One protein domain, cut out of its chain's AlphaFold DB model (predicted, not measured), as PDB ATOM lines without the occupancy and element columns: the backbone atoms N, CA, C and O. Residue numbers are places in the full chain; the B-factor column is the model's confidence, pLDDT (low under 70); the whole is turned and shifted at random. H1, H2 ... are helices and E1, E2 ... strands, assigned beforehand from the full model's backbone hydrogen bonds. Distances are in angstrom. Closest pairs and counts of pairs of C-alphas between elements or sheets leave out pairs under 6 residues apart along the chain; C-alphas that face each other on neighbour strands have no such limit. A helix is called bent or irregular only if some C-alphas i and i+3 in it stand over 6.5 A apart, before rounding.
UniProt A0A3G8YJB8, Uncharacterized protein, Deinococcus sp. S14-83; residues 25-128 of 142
ATOM      1  N   SER A  25     285.079 198.982 324.503       92.75
ATOM      2  CA  SER A  25     286.322 198.529 325.120       92.75
ATOM      3  C   SER A  25     287.317 199.673 325.157       92.75
ATOM      4  O   SER A  25     287.527 200.352 324.147       92.75
ATOM      5  N   GLU A  26     287.984 199.845 326.288       94.06
ATOM      6  CA  GLU A  26     289.217 200.621 326.337       94.06
ATOM      7  C   GLU A  26     290.375 199.700 325.942       94.06
ATOM      8  O   GLU A  26     290.512 198.586 326.459       94.06
ATOM      9  N   VAL A  27     291.201 200.147 324.997       92.75
ATOM     10  CA  VAL A  27     292.356 199.394 324.513       92.75
ATOM     11  C   VAL A  27     293.615 200.210 324.733       92.75
ATOM     12  O   VAL A  27     293.699 201.354 324.289       92.75
ATOM     13  N   ALA A  28     294.593 199.595 325.388       90.69
ATOM     14  CA  ALA A  28     295.866 200.213 325.727       90.69
ATOM     15  C   ALA A  28     297.031 199.356 325.227       90.69
ATOM     16  O   ALA A  28     297.096 198.156 325.503       90.69
ATOM     17  N   PHE A  29     297.958 199.963 324.495       88.50
ATOM     18  CA  PHE A  29     299.141 199.307 323.944       88.50
ATOM     19  C   PHE A  29     300.377 199.742 324.726       88.50
ATOM     20  O   PHE A  29     300.602 200.938 324.896       88.50
ATOM     21  N   PHE A  30     301.186 198.777 325.163       85.88
ATOM     22  CA  PHE A  30     302.394 199.008 325.952       85.88
ATOM     23  C   PHE A  30     303.598 198.388 325.253       85.88
ATOM     24  O   PHE A  30     303.554 197.237 324.812       85.88
ATOM     25  N   GLY A  31     304.688 199.139 325.167       77.75
ATOM     26  CA  GLY A  31     305.947 198.661 324.608       77.75
ATOM     27  C   GLY A  31     307.145 199.327 325.262       77.75
ATOM     28  O   GLY A  31     307.052 200.453 325.762       77.75
ATOM     29  N   ASP A  32     308.273 198.626 325.229       68.06
ATOM     30  CA  ASP A  32     309.550 199.170 325.671       68.06
ATOM     31  C   ASP A  32     310.121 200.102 324.601       68.06
ATOM     32  O   ASP A  32     310.364 199.693 323.463       68.06
ATOM     33  N   ARG A  33     310.395 201.362 324.973       56.31
ATOM     34  CA  ARG A  33     311.081 202.333 324.099       56.31
ATOM     35  C   ARG A  33     312.479 201.895 323.666       56.31
ATOM     36  O   ARG A  33     312.988 202.429 322.688       56.31
ATOM     37  N   GLU A  34     313.111 200.977 324.401       54.91
ATOM     38  CA  GLU A  34     314.458 200.490 324.076       54.91
ATOM     39  C   GLU A  34     314.474 199.610 322.811       54.91
ATOM     40  O   GLU A  34     315.536 199.419 322.219       54.91
ATOM     41  N   ASN A  35     313.317 199.121 322.341       61.31
ATOM     42  CA  ASN A  35     313.245 198.456 321.048       61.31
ATOM     43  C   ASN A  35     313.240 199.496 319.917       61.31
ATOM     44  O   ASN A  35     312.276 200.242 319.743       61.31
ATOM     45  N   SER A  36     314.291 199.487 319.093       57.56
ATOM     46  CA  SER A  36     314.439 200.349 317.913       57.56
ATOM     47  C   SER A  36     313.296 200.230 316.897       57.56
ATOM     48  O   SER A  36     313.137 201.115 316.061       57.56
ATOM     49  N   LEU A  37     312.510 199.150 316.948       66.00
ATOM     50  CA  LEU A  37     311.361 198.908 316.069       66.00
ATOM     51  C   LEU A  37     310.038 199.466 316.622       66.00
ATOM     52  O   LEU A  37     309.032 199.433 315.922       66.00
ATOM     53  N   GLY A  38     310.008 199.952 317.870       69.88
ATOM     54  CA  GLY A  38     308.818 200.571 318.470       69.88
ATOM     55  C   GLY A  38     307.619 199.633 318.665       69.88
ATOM     56  O   GLY A  38     306.489 200.105 318.778       69.88
ATOM     57  N   GLY A  39     307.838 198.315 318.674       82.75
ATOM     58  CA  GLY A  39     306.769 197.325 318.808       82.75
ATOM     59  C   GLY A  39     306.222 197.192 320.231       82.75
ATOM     60  O   GLY A  39     306.950 197.334 321.215       82.75
ATOM     61  N   TYR A  40     304.939 196.850 320.339       86.44
ATOM     62  CA  TYR A  40     304.274 196.634 321.624       86.44
ATOM     63  C   TYR A  40     304.541 195.230 322.196       86.44
ATOM     64  O   TYR A  40     304.394 194.213 321.510       86.44
ATOM     65  N   THR A  41     304.905 195.171 323.478       89.75
ATOM     66  CA  THR A  41     305.137 193.938 324.251       89.75
ATOM     67  C   THR A  41     303.880 193.464 324.972       89.75
ATOM     68  O   THR A  41     303.755 192.281 325.285       89.75
ATOM     69  N   SER A  42     302.907 194.349 325.193       92.19
ATOM     70  CA  SER A  42     301.597 193.944 325.688       92.19
ATOM     71  C   SER A  42     300.465 194.848 325.214       92.19
ATOM     72  O   SER A  42     300.676 196.001 324.843       92.19
ATOM     73  N   ILE A  43     299.255 194.297 325.198       93.69
ATOM     74  CA  ILE A  43     298.015 195.009 324.883       93.69
ATOM     75  C   ILE A  43     296.995 194.672 325.964       93.69
ATOM     76  O   ILE A  43     296.861 193.511 326.348       93.69
ATOM     77  N   ARG A  44     296.274 195.678 326.452       94.81
ATOM     78  CA  ARG A  44     295.162 195.515 327.386       94.81
ATOM     79  C   ARG A  44     293.849 195.816 326.688       94.81
ATOM     80  O   ARG A  44     293.756 196.811 325.983       94.81
ATOM     81  N   PHE A  45     292.854 194.983 326.954       95.56
ATOM     82  CA  PHE A  45     291.445 195.274 326.722       95.56
ATOM     83  C   PHE A  45     290.771 195.407 328.079       95.56
ATOM     84  O   PHE A  45     290.914 194.512 328.913       95.56
ATOM     85  N   ILE A  46     290.072 196.509 328.309       94.25
ATOM     86  CA  ILE A  46     289.338 196.766 329.544       94.25
ATOM     87  C   ILE A  46     287.865 196.927 329.197       94.25
ATOM     88  O   ILE A  46     287.494 197.658 328.280       94.25
ATOM     89  N   GLU A  47     287.044 196.214 329.956       94.00
ATOM     90  CA  GLU A  47     285.597 196.164 329.817       94.00
ATOM     91  C   GLU A  47     284.978 196.444 331.186       94.00
ATOM     92  O   GLU A  47     285.303 195.750 332.152       94.00
ATOM     93  N   ASP A  48     284.043 197.387 331.288       91.94
ATOM     94  CA  ASP A  48     283.318 197.688 332.537       91.94
ATOM     95  C   ASP A  48     282.206 196.659 332.814       91.94
ATOM     96  O   ASP A  48     281.026 196.977 332.986       91.94
ATOM     97  N   LYS A  49     282.579 195.377 332.778       90.69
ATOM     98  CA  LYS A  49     281.703 194.221 332.964       90.69
ATOM     99  C   LYS A  49     282.425 193.148 333.769       90.69
ATOM    100  O   LYS A  49     283.599 192.878 333.536       90.69
ATOM    101  N   GLN A  50     281.716 192.476 334.678       90.06
ATOM    102  CA  GLN A  50     282.222 191.260 335.338       90.06
ATOM    103  C   GLN A  50     282.100 190.034 334.423       90.06
ATOM    104  O   GLN A  50     282.998 189.193 334.351       90.06
ATOM    105  N   TYR A  51     280.963 189.947 333.735       91.44
ATOM    106  CA  TYR A  51     280.564 188.842 332.877       91.44
ATOM    107  C   TYR A  51     279.994 189.391 331.575       91.44
ATOM    108  O   TYR A  51     279.394 190.467 331.548       91.44
ATOM    109  N   PHE A  52     280.169 188.630 330.505       93.62
ATOM    110  CA  PHE A  52     279.731 188.991 329.166       93.62
ATOM    111  C   PHE A  52     278.530 188.147 328.758       93.62
ATOM    112  O   PHE A  52     278.536 186.925 328.948       93.62
ATOM    113  N   PHE A  53     277.534 188.784 328.143       94.75
ATOM    114  CA  PHE A  53     276.527 188.059 327.375       94.75
ATOM    115  C   PHE A  53     277.181 187.363 326.167       94.75
ATOM    116  O   PHE A  53     278.271 187.771 325.748       94.75
ATOM    117  N   PRO A  54     276.572 186.302 325.605       95.50
ATOM    118  CA  PRO A  54     277.158 185.547 324.495       95.50
ATOM    119  C   PRO A  54     277.619 186.412 323.310       95.50
ATOM    120  O   PRO A  54     278.681 186.162 322.737       95.50
ATOM    121  N   GLU A  55     276.847 187.441 322.974       95.62
ATOM    122  CA  GLU A  55     277.096 188.401 321.901       95.62
ATOM    123  C   GLU A  55     278.296 189.319 322.179       95.62
ATOM    124  O   GLU A  55     279.139 189.500 321.301       95.62
ATOM    125  N   ASP A  56     278.438 189.822 323.408       95.88
ATOM    126  CA  ASP A  56     279.599 190.613 323.830       95.88
ATOM    127  C   ASP A  56     280.851 189.732 323.854       95.88
ATOM    128  O   ASP A  56     281.906 190.092 323.331       95.88
ATOM    129  N   LEU A  57     280.724 188.522 324.404       96.19
ATOM    130  CA  LEU A  57     281.816 187.559 324.479       96.19
ATOM    131  C   LEU A  57     282.301 187.146 323.083       96.19
ATOM    132  O   LEU A  57     283.480 186.845 322.896       96.19
ATOM    133  N   ALA A  58     281.418 187.099 322.085       96.12
ATOM    134  CA  ALA A  58     281.815 186.859 320.703       96.12
ATOM    135  C   ALA A  58     282.719 187.982 320.167       96.12
ATOM    136  O   ALA A  58     283.739 187.680 319.546       96.12
ATOM    137  N   VAL A  59     282.397 189.247 320.463       96.12
ATOM    138  CA  VAL A  59     283.227 190.406 320.093       96.12
ATOM    139  C   VAL A  59     284.577 190.359 320.813       96.12
ATOM    140  O   VAL A  59     285.615 190.407 320.153       96.12
ATOM    141  N   VAL A  60     284.582 190.151 322.136       95.88
ATOM    142  CA  VAL A  60     285.814 190.022 322.938       95.88
ATOM    143  C   VAL A  60     286.723 188.924 322.382       95.88
ATOM    144  O   VAL A  60     287.902 189.164 322.118       95.88
ATOM    145  N   ARG A  61     286.183 187.721 322.140       96.50
ATOM    146  CA  ARG A  61     286.953 186.595 321.583       96.50
ATOM    147  C   ARG A  61     287.530 186.931 320.216       96.50
ATOM    148  O   ARG A  61     288.711 186.684 319.990       96.50
ATOM    149  N   LYS A  62     286.723 187.513 319.324       96.00
ATOM    150  CA  LYS A  62     287.166 187.919 317.986       96.00
ATOM    151  C   LYS A  62     288.345 188.891 318.064       96.00
ATOM    152  O   LYS A  62     289.339 188.677 317.373       96.00
ATOM    153  N   ASN A  63     288.255 189.916 318.910       95.25
ATOM    154  CA  ASN A  63     289.311 190.918 319.054       95.25
ATOM    155  C   ASN A  63     290.597 190.324 319.621       95.25
ATOM    156  O   ASN A  63     291.661 190.511 319.038       95.25
ATOM    157  N   ILE A  64     290.493 189.592 320.735       96.19
ATOM    158  CA  ILE A  64     291.658 189.007 321.403       96.19
ATOM    159  C   ILE A  64     292.373 188.047 320.455       96.19
ATOM    160  O   ILE A  64     293.580 188.163 320.275       96.19
ATOM    161  N   VAL A  65     291.635 187.151 319.795       96.44
ATOM    162  CA  VAL A  65     292.208 186.211 318.821       96.44
ATOM    163  C   VAL A  65     292.869 186.955 317.658       96.44
ATOM    164  O   VAL A  65     294.015 186.665 317.328       96.44
ATOM    165  N   SER A  66     292.193 187.947 317.071       94.31
ATOM    166  CA  SER A  66     292.742 188.719 315.950       94.31
ATOM    167  C   SER A  66     294.040 189.442 316.324       94.31
ATOM    168  O   SER A  66     295.009 189.400 315.561       94.31
ATOM    169  N   VAL A  67     294.097 190.044 317.515       93.88
ATOM    170  CA  VAL A  67     295.311 190.686 318.036       93.88
ATOM    171  C   VAL A  67     296.407 189.671 318.320       93.88
ATOM    172  O   VAL A  67     297.567 189.902 317.986       93.88
ATOM    173  N   MET A  68     296.069 188.535 318.918       94.75
ATOM    174  CA  MET A  68     297.034 187.485 319.217       94.75
ATOM    175  C   MET A  68     297.729 186.956 317.958       94.75
ATOM    176  O   MET A  68     298.936 186.721 317.966       94.75
ATOM    177  N   GLU A  69     297.003 186.823 316.857       93.19
ATOM    178  CA  GLU A  69     297.561 186.375 315.578       93.19
ATOM    179  C   GLU A  69     298.387 187.456 314.893       93.19
ATOM    180  O   GLU A  69     299.532 187.223 314.495       93.19
ATOM    181  N   SER A  70     297.807 188.653 314.793       91.75
ATOM    182  CA  SER A  70     298.389 189.763 314.038       91.75
ATOM    183  C   SER A  70     299.592 190.359 314.753       91.75
ATOM    184  O   SER A  70     300.568 190.742 314.117       91.75
ATOM    185  N   CYS A  71     299.539 190.425 316.083       91.12
ATOM    186  CA  CYS A  71     300.576 191.051 316.883       91.12
ATOM    187  C   CYS A  71     301.448 190.017 317.608       91.12
ATOM    188  O   CYS A  71     302.629 190.283 317.757       91.12
ATOM    189  N   PHE A  72     300.943 188.869 318.074       92.38
ATOM    190  CA  PHE A  72     301.661 187.998 319.033       92.38
ATOM    191  C   PHE A  72     302.023 186.595 318.509       92.38
ATOM    192  O   PHE A  72     302.285 185.694 319.301       92.38
ATOM    193  N   ASN A  73     302.110 186.403 317.187       88.94
ATOM    194  CA  ASN A  73     302.580 185.153 316.551       88.94
ATOM    195  C   ASN A  73     301.846 183.885 317.014       88.94
ATOM    196  O   ASN A  73     302.419 182.794 317.057       88.94
ATOM    197  N   ILE A  74     300.570 184.013 317.363       92.00
ATOM    198  CA  ILE A  74     299.722 182.854 317.617       92.00
ATOM    199  C   ILE A  74     299.380 182.180 316.291       92.00
ATOM    200  O   ILE A  74     299.001 182.843 315.327       92.00
ATOM    201  N   SER A  75     299.513 180.851 316.250       89.44
ATOM    202  CA  SER A  75     299.077 180.056 315.099       89.44
ATOM    203  C   SER A  75     297.544 180.065 314.984       89.44
ATOM    204  O   SER A  75     296.877 179.887 316.011       89.44
ATOM    205  N   PRO A  76     296.978 180.155 313.765       90.56
ATOM    206  CA  PRO A  76     295.542 180.012 313.526       90.56
ATOM    207  C   PRO A  76     294.910 178.749 314.129       90.56
ATOM    208  O   PRO A  76     293.750 178.769 314.540       90.56
ATOM    209  N   ASP A  77     295.665 177.659 314.271       92.38
ATOM    210  CA  ASP A  77     295.151 176.414 314.861       92.38
ATOM    211  C   ASP A  77     294.827 176.558 316.360       92.38
ATOM    212  O   ASP A  77     294.046 175.794 316.925       92.38
ATOM    213  N   ARG A  78     295.390 177.575 317.026       93.25
ATOM    214  CA  ARG A  78     295.149 177.876 318.445       93.25
ATOM    215  C   ARG A  78     293.904 178.740 318.671       93.25
ATOM    216  O   ARG A  78     293.505 178.909 319.824       93.25
ATOM    217  N   ARG A  79     293.250 179.252 317.615       94.25
ATOM    218  CA  ARG A  79     292.032 180.093 317.706       94.25
ATOM    219  C   ARG A  79     290.959 179.479 318.596       94.25
ATOM    220  O   ARG A  79     290.383 180.158 319.452       94.25
ATOM    221  N   ALA A  80     290.690 178.193 318.377       95.44
ATOM    222  CA  ALA A  80     289.674 177.450 319.110       95.44
ATOM    223  C   ALA A  80     290.041 177.325 320.595       95.44
ATOM    224  O   ALA A  80     289.189 177.523 321.459       95.44
ATOM    225  N   GLU A  81     291.318 177.076 320.894       96.69
ATOM    226  CA  GLU A  81     291.824 176.947 322.261       96.69
ATOM    227  C   GLU A  81     291.699 178.263 323.044       96.69
ATOM    228  O   GLU A  81     291.216 178.268 324.179       96.69
ATOM    229  N   VAL A  82     292.094 179.382 322.427       96.81
ATOM    230  CA  VAL A  82     291.966 180.728 323.008       96.81
ATOM    231  C   VAL A  82     290.497 181.051 323.271       96.81
ATOM    232  O   VAL A  82     290.123 181.429 324.382       96.81
ATOM    233  N   SER A  83     289.645 180.839 322.267       96.56
ATOM    234  CA  SER A  83     288.210 181.115 322.357       96.56
ATOM    235  C   SER A  83     287.529 180.292 323.450       96.56
ATOM    236  O   SER A  83     286.721 180.832 324.206       96.56
ATOM    237  N   ALA A  84     287.862 179.003 323.559       96.62
ATOM    238  CA  ALA A  84     287.317 178.114 324.578       96.62
ATOM    239  C   ALA A  84     287.759 178.527 325.988       96.62
ATOM    240  O   ALA A  84     286.943 178.536 326.910       96.62
ATOM    241  N   TRP A  85     289.026 178.916 326.159       96.94
ATOM    242  CA  TRP A  85     289.524 179.389 327.448       96.94
ATOM    243  C   TRP A  85     288.821 180.675 327.896       96.94
ATOM    244  O   TRP A  85     288.359 180.738 329.034       96.94
ATOM    245  N   LEU A  86     288.661 181.658 327.001       96.12
ATOM    246  CA  LEU A  86     287.928 182.896 327.292       96.12
ATOM    247  C   LEU A  86     286.474 182.612 327.696       96.12
ATOM    248  O   LEU A  86     286.003 183.137 328.705       96.12
ATOM    249  N   SER A  87     285.780 181.725 326.972       95.56
ATOM    250  CA  SER A  87     284.426 181.293 327.340       95.56
ATOM    251  C   SER A  87     284.377 180.615 328.708       95.56
ATOM    252  O   SER A  87     283.505 180.927 329.518       95.56
ATOM    253  N   GLY A  88     285.332 179.729 328.996       94.75
ATOM    254  CA  GLY A  88     285.425 179.055 330.288       94.75
ATOM    255  C   GLY A  88     285.696 180.023 331.440       94.75
ATOM    256  O   GLY A  88     285.154 179.849 332.525       94.75
ATOM    257  N   LYS A  89     286.491 181.078 331.223       94.19
ATOM    258  CA  LYS A  89     286.732 182.104 332.248       94.19
ATOM    259  C   LYS A  89     285.564 183.062 332.424       94.19
ATOM    260  O   LYS A  89     285.356 183.522 333.545       94.19
ATOM    261  N   ASN A  90     284.759 183.305 331.388       92.94
ATOM    262  CA  ASN A  90     283.575 184.154 331.499       92.94
ATOM    263  C   ASN A  90     282.568 183.644 332.543       92.94
ATOM    264  O   ASN A  90     281.940 184.452 333.201       92.94
ATOM    265  N   VAL A  91     282.440 182.332 332.752       88.56
ATOM    266  CA  VAL A  91     281.457 181.772 333.705       88.56
ATOM    267  C   VAL A  91     281.988 181.590 335.132       88.56
ATOM    268  O   VAL A  91     281.227 181.273 336.040       88.56
ATOM    269  N   LEU A  92     283.293 181.765 335.346       85.06
ATOM    270  CA  LEU A  92     283.921 181.601 336.657       85.06
ATOM    271  C   LEU A  92     284.024 182.946 337.369       85.06
ATOM    272  O   LEU A  92     284.338 183.943 336.735       85.06
ATOM    273  N   SER A  93     283.878 182.972 338.692       76.25
ATOM    274  CA  SER A  93     284.063 184.177 339.519       76.25
ATOM    275  C   SER A  93     285.531 184.510 339.820       76.25
ATOM    276  O   SER A  93     285.813 185.396 340.624       76.25
ATOM    277  N   SER A  94     286.480 183.806 339.195       74.56
ATOM    278  CA  SER A  94     287.913 183.993 339.427       74.56
ATOM    279  C   SER A  94     288.335 185.451 339.214       74.56
ATOM    280  O   SER A  94     288.027 186.042 338.172       74.56
ATOM    281  N   VAL A  95     289.048 185.985 340.211       83.56
ATOM    282  CA  VAL A  95     289.599 187.351 340.247       83.56
ATOM    283  C   VAL A  95     290.754 187.499 339.263       83.56
ATOM    284  O   VAL A  95     290.906 188.545 338.650       83.56
ATOM    285  N   GLU A  96     291.540 186.444 339.063       93.75
ATOM    286  CA  GLU A  96     292.676 186.456 338.152       93.75
ATOM    287  C   GLU A  96     292.902 185.064 337.560       93.75
ATOM    288  O   GLU A  96     292.724 184.047 338.237       93.75
ATOM    289  N   ALA A  97     293.247 185.005 336.277       95.25
ATOM    290  CA  ALA A  97     293.640 183.776 335.609       95.25
ATOM    291  C   ALA A  97     294.564 184.075 334.429       95.25
ATOM    292  O   ALA A  97     294.216 184.873 333.564       95.25
ATOM    293  N   ALA A  98     295.678 183.354 334.337       96.69
ATOM    294  CA  ALA A  98     296.593 183.428 333.206       96.69
ATOM    295  C   ALA A  98     296.647 182.101 332.442       96.69
ATOM    296  O   ALA A  98     296.461 181.024 333.022       96.69
ATOM    297  N   LYS A  99     296.885 182.166 331.131       97.00
ATOM    298  CA  LYS A  99     297.205 180.998 330.306       97.00
ATOM    299  C   LYS A  99     298.098 181.380 329.129       97.00
ATOM    300  O   LYS A  99     297.828 182.349 328.421       97.00
ATOM    301  N   LYS A 100     299.118 180.553 328.890       96.00
ATOM    302  CA  LYS A 100     299.981 180.623 327.707       96.00
ATOM    303  C   LYS A 100     299.377 179.882 326.522       96.00
ATOM    304  O   LYS A 100     298.800 178.805 326.673       96.00
ATOM    305  N   PHE A 101     299.582 180.439 325.338       94.06
ATOM    306  CA  PHE A 101     299.183 179.890 324.052       94.06
ATOM    307  C   PHE A 101     300.393 179.973 323.113       94.06
ATOM    308  O   PHE A 101     300.574 180.922 322.358       94.06
ATOM    309  N   GLY A 102     301.290 178.991 323.203       89.50
ATOM    310  CA  GLY A 102     302.594 179.096 322.544       89.50
ATOM    311  C   GLY A 102     303.424 180.222 323.175       89.50
ATOM    312  O   GLY A 102     303.622 180.183 324.390       89.50
ATOM    313  N   PRO A 103     303.915 181.201 322.395       87.94
ATOM    314  CA  PRO A 103     304.804 182.227 322.926       87.94
ATOM    315  C   PRO A 103     304.052 183.364 323.638       87.94
ATOM    316  O   PRO A 103     304.642 184.082 324.442       87.94
ATOM    317  N   ALA A 104     302.753 183.534 323.369       93.25
ATOM    318  CA  ALA A 104     301.935 184.587 323.960       93.25
ATOM    319  C   ALA A 104     301.199 184.106 325.215       93.25
ATOM    320  O   ALA A 104     300.855 182.930 325.345       93.25
ATOM    321  N   GLU A 105     300.882 185.035 326.107       96.06
ATOM    322  CA  GLU A 105     300.082 184.790 327.304       96.06
ATOM    323  C   GLU A 105     298.870 185.721 327.333       96.06
ATOM    324  O   GLU A 105     298.953 186.872 326.905       96.06
ATOM    325  N   ILE A 106     297.740 185.219 327.837       97.38
ATOM    326  CA  ILE A 106     296.611 186.056 328.241       97.38
ATOM    327  C   ILE A 106     296.483 185.980 329.754       97.38
ATOM    328  O   ILE A 106     296.340 184.888 330.304       97.38
ATOM    329  N   THR A 107     296.443 187.138 330.402       97.31
ATOM    330  CA  THR A 107     296.039 187.292 331.797       97.31
ATOM    331  C   THR A 107     294.699 188.013 331.855       97.31
ATOM    332  O   THR A 107     294.565 189.139 331.385       97.31
ATOM    333  N   LEU A 108     293.693 187.358 332.423       96.31
ATOM    334  CA  LEU A 108     292.401 187.942 332.759       96.31
ATOM    335  C   LEU A 108     292.434 188.378 334.221       96.31
ATOM    336  O   LEU A 108     292.762 187.570 335.087       96.31
ATOM    337  N   VAL A 109     292.040 189.618 334.497       94.75
ATOM    338  CA  VAL A 109     291.878 190.160 335.851       94.75
ATOM    339  C   VAL A 109     290.496 190.782 335.968       94.75
ATOM    340  O   VAL A 109     290.116 191.602 335.139       94.75
ATOM    341  N   ARG A 110     289.751 190.438 337.013       93.12
ATOM    342  CA  ARG A 110     288.492 191.089 337.371       93.12
ATOM    343  C   ARG A 110     288.677 191.905 338.626       93.12
ATOM    344  O   ARG A 110     289.101 191.382 339.653       93.12
ATOM    345  N   LYS A 111     288.325 193.181 338.561       89.69
ATOM    346  CA  LYS A 111     288.392 194.087 339.704       89.69
ATOM    347  C   LYS A 111     287.012 194.628 339.999       89.69
ATOM    348  O   LYS A 111     286.303 195.051 339.094       89.69
ATOM    349  N   GLN A 112     286.640 194.630 341.271       87.31
ATOM    350  CA  GLN A 112     285.471 195.374 341.713       87.31
ATOM    351  C   GLN A 112     285.816 196.869 341.718       87.31
ATOM    352  O   GLN A 112     286.840 197.281 342.265       87.31
ATOM    353  N   LEU A 113     284.972 197.675 341.084       82.44
ATOM    354  CA  LEU A 113     285.079 199.125 341.044       82.44
ATOM    355  C   LEU A 113     284.334 199.706 342.247       82.44
ATOM    356  O   LEU A 113     283.104 199.711 342.312       82.44
ATOM    357  N   GLY A 114     285.103 200.198 343.219       74.06
ATOM    358  CA  GLY A 114     284.565 200.806 344.433       74.06
ATOM    359  C   GLY A 114     283.781 199.830 345.321       74.06
ATOM    360  O   GLY A 114     283.888 198.612 345.207       74.06
ATOM    361  N   ARG A 115     283.002 200.383 346.260       67.94
ATOM    362  CA  ARG A 115     282.209 199.588 347.220       67.94
ATOM    363  C   ARG A 115     280.855 199.132 346.668       67.94
ATOM    364  O   ARG A 115     280.254 198.227 347.234       67.94
ATOM    365  N   VAL A 116     280.372 199.748 345.589       58.81
ATOM    366  CA  VAL A 116     279.011 199.549 345.073       58.81
ATOM    367  C   VAL A 116     279.078 198.888 343.700       58.81
ATOM    368  O   VAL A 116     279.150 199.577 342.693       58.81
ATOM    369  N   GLY A 117     279.078 197.552 343.682       63.59
ATOM    370  CA  GLY A 117     278.625 196.691 342.573       63.59
ATOM    371  C   GLY A 117     279.273 196.797 341.182       63.59
ATOM    372  O   GLY A 117     278.958 195.967 340.335       63.59
ATOM    373  N   GLY A 118     280.145 197.769 340.915       82.31
ATOM    374  CA  GLY A 118     280.826 197.906 339.632       82.31
ATOM    375  C   GLY A 118     281.929 196.865 339.485       82.31
ATOM    376  O   GLY A 118     282.573 196.496 340.464       82.31
ATOM    377  N   PHE A 119     282.178 196.410 338.261       89.12
ATOM    378  CA  PHE A 119     283.287 195.515 337.955       89.12
ATOM    379  C   PHE A 119     283.943 195.930 336.648       89.12
ATOM    380  O   PHE A 119     283.249 196.321 335.716       89.12
ATOM    381  N   SER A 120     285.259 195.766 336.573       91.50
ATOM    382  CA  SER A 120     286.002 195.778 335.322       91.50
ATOM    383  C   SER A 120     286.666 194.429 335.089       91.50
ATOM    384  O   SER A 120     287.184 193.801 336.018       91.50
ATOM    385  N   THR A 121     286.652 193.978 333.840       94.62
ATOM    386  CA  THR A 121     287.454 192.855 333.362       94.62
ATOM    387  C   THR A 121     288.551 193.399 332.466       94.62
ATOM    388  O   THR A 121     288.288 194.098 331.494       94.62
ATOM    389  N   LEU A 122     289.787 193.056 332.797       95.00
ATOM    390  CA  LEU A 122     290.985 193.369 332.042       95.00
ATOM    391  C   LEU A 122     291.508 192.086 331.404       95.00
ATOM    392  O   LEU A 122     291.717 191.092 332.097       95.00
ATOM    393  N   PHE A 123     291.774 192.128 330.105       96.81
ATOM    394  CA  PHE A 123     292.518 191.107 329.378       96.81
ATOM    395  C   PHE A 123     293.865 191.691 328.967       96.81
ATOM    396  O   PHE A 123     293.925 192.567 328.109       96.81
ATOM    397  N   LEU A 124     294.942 191.216 329.578       96.50
ATOM    398  CA  LEU A 124     296.314 191.547 329.220       96.50
ATOM    399  C   LEU A 124     296.858 190.455 328.310       96.50
ATOM    400  O   LEU A 124     297.008 189.316 328.738       96.50
ATOM    401  N   ILE A 125     297.181 190.813 327.076       96.19
ATOM    402  CA  ILE A 125     297.906 189.959 326.140       96.19
ATOM    403  C   ILE A 125     299.372 190.375 326.205       96.19
ATOM    404  O   ILE A 125     299.674 191.552 326.007       96.19
ATOM    405  N   SER A 126     300.279 189.443 326.479       94.75
ATOM    406  CA  SER A 126     301.711 189.722 326.617       94.75
ATOM    407  C   SER A 126     302.581 188.720 325.860       94.75
ATOM    408  O   SER A 126     302.147 187.635 325.461       94.75
ATOM    409  N   ARG A 127     303.836 189.126 325.654       91.25
ATOM    410  CA  ARG A 127     304.949 188.293 325.190       91.25
ATOM    411  C   ARG A 127     306.119 188.379 326.163       91.25
ATOM    412  O   ARG A 127     306.286 189.405 326.815       91.25
ATOM    413  N   ASP A 128     306.950 187.345 326.200       85.69
ATOM    414  CA  ASP A 128     308.176 187.286 327.008       85.69
ATOM    415  C   ASP A 128     309.450 187.703 326.246       85.69
ATOM    416  O   ASP A 128     310.544 187.662 326.805       85.69
TER     417      ASP A 128
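AT A GLANCE: This is residues 25 to 128 of the 142 residues of an uncharacterized protein of Deinococcus sp. S14-83 (UniProt A0A3G8YJB8). One twisted sheet of five antiparallel strands has the two helices H1 and H2 packed side by side over one face, while no named helix covers its other face. The hairpin of E3 and E4 runs on through a second hairpin into E5, and at the far edge the E1 and E2 hairpin completes the sheet. The printed part has 104 residues, with two named helices and five named strands in the chain order E1, E2, H1, H2, E3, E4, E5, and the order across the sheet is E1, E2, E5, E4, E3. The class is mixed, helices and strands; the whole is compact, with a radius of gyration of the C-alphas of 13.9 A and spans of 45 by 31 by 20 A.

IN THESE COORDINATES: E1, residues 25 to 32, begins at C-alpha 25 (286.322, 198.529, 325.120) and is 23.2 A long from first to last C-alpha. E2 is residues 42 to 47, 16.7 A. H1, residues 54 to 72, runs 25.2 A from C-alpha 54 (277.158, 185.547, 324.495). H2, residues 76 to 90, measures 22.0 A and is irregular, with C-alphas 77 and 80 7.0 A apart. E3 is residues 96 to 101, 16.9 A; E4 is residues 104 to 113, 28.1 A; E5, residues 118 to 127, is 29.7 A and ends at C-alpha 127 (304.949, 188.293, 325.190).

HOW THE PARTS SIT: In the sheet, E1 and E3 are the edge strands. E1 and E2 form a hairpin, with N 28 and O 44 3.0 A apart, within hydrogen-bond range. E2 and E5 are antiparallel at 163 degrees, with N 45 to O 123 at 2.9 A. E3, E4 and E5 form a meander, each strand the antiparallel neighbour of the one before; N 109 and O 122 are 2.8 A apart between E4 and E5, and N 99 and O 106 2.9 A between E3 and E4. E1 and E4 are apart. H1 is on the sheet at a height of 8.2 A, over E5 and only just not over E4, on which 2 of its C-alphas fall; it runs along the strands, at 21 degrees to E5 on the local plane. H2 is on the same face at a height of 9.0 A, over E4 and only just not over E3, on which 2 of its C-alphas fall; it runs along the strands, at 20 degrees to E4 on the local plane. H1 and H2 form a helical hairpin and touch, the closest C-alphas being those of Arg 61 and Ser 83, 5.7 A apart, at a steep tilt of 43 degrees, opposite ways. Every O i to N i+4 pair in H1 is within hydrogen-bond range, and 9 of 11 in H2.

THE WHOLE: The two C-alphas farthest apart, those of Ser 36 and Val 116, are 44.6 A apart. The printed part has no cut, and no link is long. The mean pLDDT of the printed part is 89.4; residues 32 to 38 and 115 to 117 are under 70.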